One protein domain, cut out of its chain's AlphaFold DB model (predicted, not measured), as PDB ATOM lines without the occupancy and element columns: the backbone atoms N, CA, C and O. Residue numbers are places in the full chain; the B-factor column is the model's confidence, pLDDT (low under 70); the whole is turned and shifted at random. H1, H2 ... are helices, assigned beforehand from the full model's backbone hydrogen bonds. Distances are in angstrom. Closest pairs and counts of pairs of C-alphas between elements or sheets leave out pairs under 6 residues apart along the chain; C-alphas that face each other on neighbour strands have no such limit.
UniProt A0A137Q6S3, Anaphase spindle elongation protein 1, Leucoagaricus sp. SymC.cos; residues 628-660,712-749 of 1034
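This is residues 628 to 660 and 712 to 749 of the 1034 residues of the protein "Anaphase spindle elongation protein 1" of Leucoagaricus sp. SymC.cos (UniProt A0A137Q6S3). Two helices cross as an X at about a right angle: the long H1 over the shorter H2, with a narrow contact. After H2, residues 727 to 749 swing out in a wide loop and fold back on the H2 side of H1. The end of H1, residues 646 to 651, sticks out together with residue 652. The printed part has 71 residues, is all helix with no named strand, and is compact, with a radius of gyration of the C-alphas of 12.5 A and spans of 36 by 28 by 18 A.

H1, residues 628 to 651, touches H2, residues 712 to 726, with its residues 641 to 645 alone, and H2 touches H1 with residues 718 to 722 alone. The closest C-alphas, of Phe 641 and Phe 718, are 6.8 A apart. Their lines are about perpendicular, at 79 degrees. In H1 and H2 every O i to N i+4 pair is within hydrogen-bond range.

H1 begins at C-alpha 628 (170.969, 237.930, 283.966) and is 34.7 A long. H2 is 20.6 A long and ends at C-alpha 726 (189.898, 257.461, 281.836).

The C-alphas farthest apart, of Val 628 and Asp 660, are 37.6 A apart. Residues 661 to 711 are not printed; C-alphas 660 and 712 are 11.7 A apart across this cut. The pLDDT is under 70 at residues 655 to 660 and 728 to 739.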
ATOM      1  N   VAL A 628     170.122 238.328 285.102       87.19
ATOM      2  CA  VAL A 628     170.969 237.930 283.966       87.19
ATOM      3  C   VAL A 628     170.751 238.868 282.781       87.19
ATOM      4  O   VAL A 628     171.719 239.358 282.212       87.19
ATOM      5  N   GLU A 629     169.496 239.173 282.446       89.38
ATOM      6  CA  GLU A 629     169.185 240.121 281.371       89.38
ATOM      7  C   GLU A 629     169.736 241.526 281.663       89.38
ATOM      8  O   GLU A 629     170.303 242.158 280.775       89.38
ATOM      9  N   LEU A 630     169.617 242.004 282.906       89.31
ATOM     10  CA  LEU A 630     170.188 243.287 283.320       89.31
ATOM     11  C   LEU A 630     171.708 243.324 283.095       89.31
ATOM     12  O   LEU A 630     172.211 244.274 282.498       89.31
ATOM     13  N   GLY A 631     172.418 242.274 283.520       85.88
ATOM     14  CA  GLY A 631     173.859 242.137 283.296       85.88
ATOM     15  C   GLY A 631     174.221 242.132 281.808       85.88
ATOM     16  O   GLY A 631     175.121 242.857 281.395       85.88
ATOM     17  N   ASN A 632     173.467 241.397 280.981       87.56
ATOM     18  CA  ASN A 632     173.677 241.357 279.529       87.56
ATOM     19  C   ASN A 632     173.497 242.735 278.873       87.56
ATOM     20  O   ASN A 632     174.287 243.117 278.012       87.56
ATOM     21  N   ARG A 633     172.469 243.497 279.272       90.75
ATOM     22  CA  ARG A 633     172.227 244.845 278.736       90.75
ATOM     23  C   ARG A 633     173.304 245.839 279.150       90.75
ATOM     24  O   ARG A 633     173.693 246.666 278.333       90.75
ATOM     25  N   LEU A 634     173.788 245.750 280.389       89.94
ATOM     26  CA  LEU A 634     174.897 246.579 280.854       89.94
ATOM     27  C   LEU A 634     176.193 246.243 280.111       89.94
ATOM     28  O   LEU A 634     176.884 247.162 279.691       89.94
ATOM     29  N   ALA A 635     176.496 244.956 279.901       87.19
ATOM     30  CA  ALA A 635     177.657 244.521 279.118       87.19
ATOM     31  C   ALA A 635     177.606 245.066 277.686       87.19
ATOM     32  O   ALA A 635     178.549 245.712 277.239       87.19
ATOM     33  N   LEU A 636     176.459 244.918 277.015       90.44
ATOM     34  CA  LEU A 636     176.252 245.483 275.683       90.44
ATOM     35  C   LEU A 636     176.430 247.010 275.664       90.44
ATOM     36  O   LEU A 636     177.009 247.549 274.726       90.44
ATOM     37  N   LEU A 637     175.918 247.715 276.677       92.69
ATOM     38  CA  LEU A 637     176.063 249.167 276.775       92.69
ATOM     39  C   LEU A 637     177.530 249.578 276.962       92.69
ATOM     40  O   LEU A 637     177.967 250.533 276.324       92.69
ATOM     41  N   ALA A 638     178.285 248.851 277.790       90.56
ATOM     42  CA  ALA A 638     179.709 249.090 277.999       90.56
ATOM     43  C   ALA A 638     180.514 248.902 276.706       90.56
ATOM     44  O   ALA A 638     181.308 249.774 276.365       90.56
ATOM     45  N   ASP A 639     180.257 247.824 275.956       89.25
ATOM     46  CA  ASP A 639     180.917 247.560 274.670       89.25
ATOM     47  C   ASP A 639     180.646 248.684 273.661       89.25
ATOM     48  O   ASP A 639     181.565 249.187 273.009       89.25
ATOM     49  N   ILE A 640     179.388 249.130 273.564       92.81
ATOM     50  CA  ILE A 640     179.008 250.245 272.687       92.81
ATOM     51  C   ILE A 640     179.716 251.531 273.126       92.81
ATOM     52  O   ILE A 640     180.267 252.241 272.290       92.81
ATOM     53  N   PHE A 641     179.735 251.845 274.422       93.94
ATOM     54  CA  PHE A 641     180.380 253.057 274.925       93.94
ATOM     55  C   PHE A 641     181.900 253.052 274.735       93.94
ATOM     56  O   PHE A 641     182.453 254.081 274.351       93.94
ATOM     57  N   LEU A 642     182.570 251.918 274.943       90.56
ATOM     58  CA  LEU A 642     183.996 251.763 274.643       90.56
ATOM     59  C   LEU A 642     184.287 252.038 273.166       90.56
ATOM     60  O   LEU A 642     185.237 252.747 272.837       90.56
ATOM     61  N   HIS A 643     183.440 251.524 272.273       92.50
ATOM     62  CA  HIS A 643     183.586 251.751 270.839       92.50
ATOM     63  C   HIS A 643     183.309 253.206 270.441       92.50
ATOM     64  O   HIS A 643     184.023 253.763 269.610       92.50
ATOM     65  N   ILE A 644     182.322 253.857 271.065       93.88
ATOM     66  CA  ILE A 644     182.057 255.291 270.876       93.88
ATOM     67  C   ILE A 644     183.259 256.131 271.337       93.88
ATOM     68  O   ILE A 644     183.673 257.030 270.608       93.88
ATOM     69  N   ASP A 645     183.849 255.843 272.502       90.81
ATOM     70  CA  ASP A 645     185.052 256.540 272.987       90.81
ATOM     71  C   ASP A 645     186.247 256.336 272.042       90.81
ATOM     72  O   ASP A 645     186.918 257.302 271.672       90.81
ATOM     73  N   TRP A 646     186.466 255.106 271.563       91.38
ATOM     74  CA  TRP A 646     187.479 254.826 270.542       91.38
ATOM     75  C   TRP A 646     187.244 255.645 269.264       91.38
ATOM     76  O   TRP A 646     188.174 256.292 268.785       91.38
ATOM     77  N   LEU A 647     186.008 255.699 268.751       91.12
ATOM     78  CA  LEU A 647     185.658 256.500 267.570       91.12
ATOM     79  C   LEU A 647     185.900 258.000 267.791       91.12
ATOM     80  O   LEU A 647     186.412 258.668 266.891       91.12
ATOM     81  N   TYR A 648     185.572 258.540 268.970       91.25
ATOM     82  CA  TYR A 648     185.870 259.934 269.315       91.25
ATOM     83  C   TYR A 648     187.381 260.212 269.290       91.25
ATOM     84  O   TYR A 648     187.806 261.203 268.690       91.25
ATOM     85  N   ARG A 649     188.199 259.323 269.875       88.38
ATOM     86  CA  ARG A 649     189.669 259.439 269.876       88.38
ATOM     87  C   ARG A 649     190.255 259.325 268.468       88.38
ATOM     88  O   ARG A 649     191.061 260.170 268.083       88.38
ATOM     89  N   GLU A 650     189.808 258.339 267.694       89.25
ATOM     90  CA  GLU A 650     190.255 258.072 266.322       89.25
ATOM     91  C   GLU A 650     189.930 259.241 265.379       89.25
ATOM     92  O   GLU A 650     190.748 259.652 264.556       89.25
ATOM     93  N   LEU A 651     188.745 259.841 265.526       88.81
ATOM     94  CA  LEU A 651     188.318 260.992 264.725       88.81
ATOM     95  C   LEU A 651     188.826 262.339 265.257       88.81
ATOM     96  O   LEU A 651     188.636 263.357 264.582       88.81
ATOM     97  N   ARG A 652     189.448 262.352 266.447       85.50
ATOM     98  CA  ARG A 652     189.764 263.549 267.248       85.50
ATOM     99  C   ARG A 652     188.575 264.495 267.423       85.50
ATOM    100  O   ARG A 652     188.713 265.717 267.387       85.50
ATOM    101  N   LEU A 653     187.398 263.916 267.623       83.06
ATOM    102  CA  LEU A 653     186.199 264.647 268.000       83.06
ATOM    103  C   LEU A 653     186.138 264.719 269.529       83.06
ATOM    104  O   LEU A 653     186.489 263.765 270.218       83.06
ATOM    105  N   SER A 654     185.700 265.852 270.069       71.12
ATOM    106  CA  SER A 654     185.424 265.962 271.504       71.12
ATOM    107  C   SER A 654     183.944 265.664 271.749       71.12
ATOM    108  O   SER A 654     183.104 266.215 271.030       71.12
ATOM    109  N   PRO A 655     183.595 264.831 272.744       67.31
ATOM    110  CA  PRO A 655     182.235 264.804 273.267       67.31
ATOM    111  C   PRO A 655     181.861 266.215 273.743       67.31
ATOM    112  O   PRO A 655     182.720 266.929 274.263       67.31
ATOM    113  N   SER A 656     180.604 266.628 273.582       59.22
ATOM    114  CA  SER A 656     180.106 267.910 274.098       59.22
ATOM    115  C   SER A 656     180.457 268.040 275.588       59.22
ATOM    116  O   SER A 656     180.025 267.233 276.412       59.22
ATOM    117  N   THR A 657     181.296 269.013 275.939       47.97
ATOM    118  CA  THR A 657     181.877 269.146 277.279       47.97
ATOM    119  C   THR A 657     180.868 269.637 278.318       47.97
ATOM    120  O   THR A 657     180.023 270.483 278.037       47.97
ATOM    121  N   PHE A 658     181.031 269.191 279.572       45.44
ATOM    122  CA  PHE A 658     180.257 269.624 280.755       45.44
ATOM    123  C   PHE A 658     180.184 271.160 280.943       45.44
ATOM    124  O   PHE A 658     179.297 271.649 281.641       45.44
ATOM    125  N   GLY A 659     181.111 271.921 280.345       43.88
ATOM    126  CA  GLY A 659     181.175 273.385 280.413       43.88
ATOM    127  C   GLY A 659     180.206 274.123 279.483       43.88
ATOM    128  O   GLY A 659     179.764 275.213 279.837       43.88
ATOM    129  N   ASP A 660     179.809 273.521 278.359       43.00
ATOM    130  CA  ASP A 660     178.880 274.137 277.395       43.00
ATOM    131  C   ASP A 660     177.404 273.975 277.814       43.00
ATOM    132  O   ASP A 660     176.503 274.546 277.208       43.00
ATOM    133  N   PHE A 712     170.375 264.670 276.587       79.69
ATOM    134  CA  PHE A 712     171.305 265.278 277.547       79.69
ATOM    135  C   PHE A 712     171.605 264.361 278.737       79.69
ATOM    136  O   PHE A 712     172.745 264.292 279.203       79.69
ATOM    137  N   GLU A 713     170.602 263.639 279.238       83.44
ATOM    138  CA  GLU A 713     170.803 262.677 280.323       83.44
ATOM    139  C   GLU A 713     171.674 261.502 279.873       83.44
ATOM    140  O   GLU A 713     172.587 261.111 280.599       83.44
ATOM    141  N   TYR A 714     171.451 260.979 278.666       91.00
ATOM    142  CA  TYR A 714     172.234 259.878 278.108       91.00
ATOM    143  C   TYR A 714     173.670 260.289 277.772       91.00
ATOM    144  O   TYR A 714     174.610 259.565 278.105       91.00
ATOM    145  N   GLN A 715     173.865 261.494 277.228       86.50
ATOM    146  CA  GLN A 715     175.193 262.084 277.046       86.50
ATOM    147  C   GLN A 715     175.934 262.232 278.375       86.50
ATOM    148  O   GLN A 715     177.125 261.938 278.446       86.50
ATOM    149  N   ARG A 716     175.241 262.631 279.450       84.62
ATOM    150  CA  ARG A 716     175.837 262.716 280.789       84.62
ATOM    151  C   ARG A 716     176.260 261.343 281.312       84.62
ATOM    152  O   ARG A 716     177.336 261.239 281.896       84.62
ATOM    153  N   VAL A 717     175.452 260.306 281.089       88.81
ATOM    154  CA  VAL A 717     175.803 258.920 281.445       88.81
ATOM    155  C   VAL A 717     177.052 258.468 280.680       88.81
ATOM    156  O   VAL A 717     177.983 257.950 281.293       88.81
ATOM    157  N   PHE A 718     177.126 258.734 279.373       90.38
ATOM    158  CA  PHE A 718     178.314 258.440 278.568       90.38
ATOM    159  C   PHE A 718     179.551 259.220 279.045       90.38
ATOM    160  O   PHE A 718     180.611 258.635 279.243       90.38
ATOM    161  N   ALA A 719     179.423 260.521 279.314       84.69
ATOM    162  CA  ALA A 719     180.529 261.345 279.802       84.69
ATOM    163  C   ALA A 719     181.058 260.865 281.164       84.69
ATOM    164  O   ALA A 719     182.267 260.847 281.388       84.69
ATOM    165  N   GLN A 720     180.169 260.441 282.068       85.75
ATOM    166  CA  GLN A 720     180.553 259.840 283.349       85.75
ATOM    167  C   GLN A 720     181.265 258.500 283.159       85.75
ATOM    168  O   GLN A 720     182.258 258.246 283.839       85.75
ATOM    169  N   PHE A 721     180.796 257.670 282.226       88.44
ATOM    170  CA  PHE A 721     181.450 256.413 281.874       88.44
ATOM    171  C   PHE A 721     182.867 256.646 281.338       88.44
ATOM    172  O   PHE A 721     183.816 256.074 281.868       88.44
ATOM    173  N   VAL A 722     183.036 257.545 280.362       85.50
ATOM    174  CA  VAL A 722     184.352 257.893 279.800       85.50
ATOM    175  C   VAL A 722     185.269 258.477 280.871       85.50
ATOM    176  O   VAL A 722     186.426 258.079 280.953       85.50
ATOM    177  N   ALA A 723     184.764 259.364 281.735       81.25
ATOM    178  CA  ALA A 723     185.546 259.910 282.843       81.25
ATOM    179  C   ALA A 723     186.019 258.810 283.805       81.25
ATOM    180  O   ALA A 723     187.168 258.822 284.229       81.25
ATOM    181  N   ARG A 724     185.163 257.829 284.114       79.44
ATOM    182  CA  ARG A 724     185.523 256.688 284.967       79.44
ATOM    183  C   ARG A 724     186.506 255.731 284.297       79.44
ATOM    184  O   ARG A 724     187.420 255.265 284.965       79.44
ATOM    185  N   ILE A 725     186.364 255.460 283.001       79.06
ATOM    186  CA  ILE A 725     187.330 254.639 282.253       79.06
ATOM    187  C   ILE A 725     188.670 255.358 282.094       79.06
ATOM    188  O   ILE A 725     189.718 254.736 282.224       79.06
ATOM    189  N   ALA A 726     188.669 256.675 281.886       74.75
ATOM    190  CA  ALA A 726     189.898 257.461 281.836       74.75
ATOM    191  C   ALA A 726     190.674 257.424 283.167       74.75
ATOM    192  O   ALA A 726     191.900 257.514 283.148       74.75
ATOM    193  N   LEU A 727     189.985 257.243 284.301       72.12
ATOM    194  CA  LEU A 727     190.610 257.039 285.613       72.12
ATOM    195  C   LEU A 727     191.241 255.639 285.783       72.12
ATOM    196  O   LEU A 727     192.087 255.482 286.655       72.12
ATOM    197  N   LEU A 728     190.874 254.634 284.972       64.75
ATOM    198  CA  LEU A 728     191.424 253.268 285.062       64.75
ATOM    199  C   LEU A 728     192.792 253.084 284.375       64.75
ATOM    200  O   LEU A 728     193.561 252.216 284.788       64.75
ATOM    201  N   GLY A 729     193.117 253.864 283.337       61.75
ATOM    202  CA  GLY A 729     194.359 253.692 282.558       61.75
ATOM    203  C   GLY A 729     194.479 252.326 281.844       61.75
ATOM    204  O   GLY A 729     193.470 251.741 281.467       61.75
ATOM    205  N   ASP A 730     195.711 251.820 281.661       49.06
ATOM    206  CA  ASP A 730     196.049 250.541 280.980       49.06
ATOM    207  C   ASP A 730     195.863 249.275 281.861       49.06
ATOM    208  O   ASP A 730     196.437 248.218 281.595       49.06
ATOM    209  N   GLN A 731     195.094 249.351 282.948       49.16
ATOM    210  CA  GLN A 731     194.849 248.203 283.831       49.16
ATOM    211  C   GLN A 731     193.720 247.310 283.301       49.16
ATOM    212  O   GLN A 731     192.716 247.800 282.785       49.16
ATOM    213  N   GLU A 732     193.857 245.988 283.455       45.72
ATOM    214  CA  GLU A 732     192.800 245.032 283.101       45.72
ATOM    215  C   GLU A 732     191.510 245.315 283.889       45.72
ATOM    216  O   GLU A 732     191.540 245.534 285.103       45.72
ATOM    217  N   LEU A 733     190.366 245.288 283.190       49.00
ATOM    218  CA  LEU A 733     189.038 245.492 283.773       49.00
ATOM    219  C   LEU A 733     188.836 244.538 284.967       49.00
ATOM    220  O   LEU A 733     188.849 243.319 284.771       49.00
ATOM    221  N   PRO A 734     188.590 245.046 286.190       46.78
ATOM    222  CA  PRO A 734     188.236 244.186 287.305       46.78
ATOM    223  C   PRO A 734     186.929 243.465 286.966       46.78
ATOM    224  O   PRO A 734     185.872 244.088 286.850       46.78
ATOM    225  N   VAL A 735     186.986 242.142 286.796       42.25
ATOM    226  CA  VAL A 735     185.802 241.300 286.574       42.25
ATOM    227  C   VAL A 735     185.062 241.167 287.902       42.25
ATOM    228  O   VAL A 735     185.142 240.152 288.591       42.25
ATOM    229  N   ASN A 736     184.356 242.224 288.299       43.19
ATOM    230  CA  ASN A 736     183.536 242.207 289.497       43.19
ATOM    231  C   ASN A 736     182.099 241.830 289.115       43.19
ATOM    232  O   ASN A 736     181.374 242.593 288.486       43.19
ATOM    233  N   GLN A 737     181.726 240.595 289.452       50.81
ATOM    234  CA  GLN A 737     180.353 240.095 289.610       50.81
ATOM    235  C   GLN A 737     179.261 240.781 288.753       50.81
ATOM    236  O   GLN A 737     178.324 241.385 289.268       50.81
ATOM    237  N   GLY A 738     179.331 240.616 287.430       55.97
ATOM    238  CA  GLY A 738     178.177 240.763 286.532       55.97
ATOM    239  C   GLY A 738     177.718 242.183 286.169       55.97
ATOM    240  O   GLY A 738     176.748 242.289 285.419       55.97
ATOM    241  N   VAL A 739     178.385 243.248 286.632       66.25
ATOM    242  CA  VAL A 739     178.126 244.637 286.201       66.25
ATOM    243  C   VAL A 739     179.425 245.254 285.658       66.25
ATOM    244  O   VAL A 739     180.405 245.309 286.397       66.25
ATOM    245  N   PRO A 740     179.469 245.710 284.393       72.56
ATOM    246  CA  PRO A 740     180.636 246.376 283.823       72.56
ATOM    247  C   PRO A 740     181.017 247.645 284.587       72.56
ATOM    248  O   PRO A 740     180.159 248.465 284.931       72.56
ATOM    249  N   PHE A 741     182.319 247.810 284.804       73.31
ATOM    250  CA  PHE A 741     182.895 248.968 285.475       73.31
ATOM    251  C   PHE A 741     182.480 250.279 284.791       73.31
ATOM    252  O   PHE A 741     182.412 250.366 283.565       73.31
ATOM    253  N   GLY A 742     182.195 251.310 285.589       71.56
ATOM    254  CA  GLY A 742     181.771 252.618 285.080       71.56
ATOM    255  C   GLY A 742     180.272 252.741 284.791       71.56
ATOM    256  O   GLY A 742     179.796 253.857 284.593       71.56
ATOM    257  N   LEU A 743     179.521 251.634 284.842       83.19
ATOM    258  CA  LEU A 743     178.056 251.601 284.727       83.19
ATOM    259  C   LEU A 743     177.360 251.183 286.034       83.19
ATOM    260  O   LEU A 743     176.189 250.797 286.038       83.19
ATOM    261  N   GLU A 744     178.061 251.276 287.166       78.75
ATOM    262  CA  GLU A 744     177.464 251.084 288.488       78.75
ATOM    263  C   GLU A 744     176.329 252.095 288.689       78.75
ATOM    264  O   GLU A 744     176.519 253.301 288.536       78.75
ATOM    265  N   HIS A 745     175.142 251.605 289.046       78.44
ATOM    266  CA  HIS A 745     173.925 252.411 289.225       78.44
ATOM    267  C   HIS A 745     173.335 253.026 287.944       78.44
ATOM    268  O   HIS A 745     172.414 253.839 288.038       78.44
ATOM    269  N   VAL A 746     173.792 252.617 286.756       83.81
ATOM    270  CA  VAL A 746     173.152 252.990 285.489       83.81
ATOM    271  C   VAL A 746     171.997 252.034 285.195       83.81
ATOM    272  O   VAL A 746     172.151 250.816 285.253       83.81
ATOM    273  N   ASP A 747     170.832 252.586 284.861       84.81
ATOM    274  CA  ASP A 747     169.699 251.814 284.351       84.81
ATOM    275  C   ASP A 747     169.857 251.645 282.823       84.81
ATOM    276  O   ASP A 747     169.752 252.641 282.095       84.81
ATOM    277  N   PRO A 748     170.121 250.425 282.300       87.62
ATOM    278  CA  PRO A 748     170.248 250.166 280.868       87.62
ATOM    279  C   PRO A 748     168.861 250.103 280.208       87.62
ATOM    280  O   PRO A 748     168.434 249.079 279.653       87.62
ATOM    281  N   SER A 749     168.140 251.217 280.293       87.19
ATOM    282  CA  SER A 749     166.820 251.351 279.703       87.19
ATOM    283  C   SER A 749     166.893 251.138 278.182       87.19
ATOM    284  O   SER A 749     167.909 251.449 277.544       87.19
TER     285      SER A 749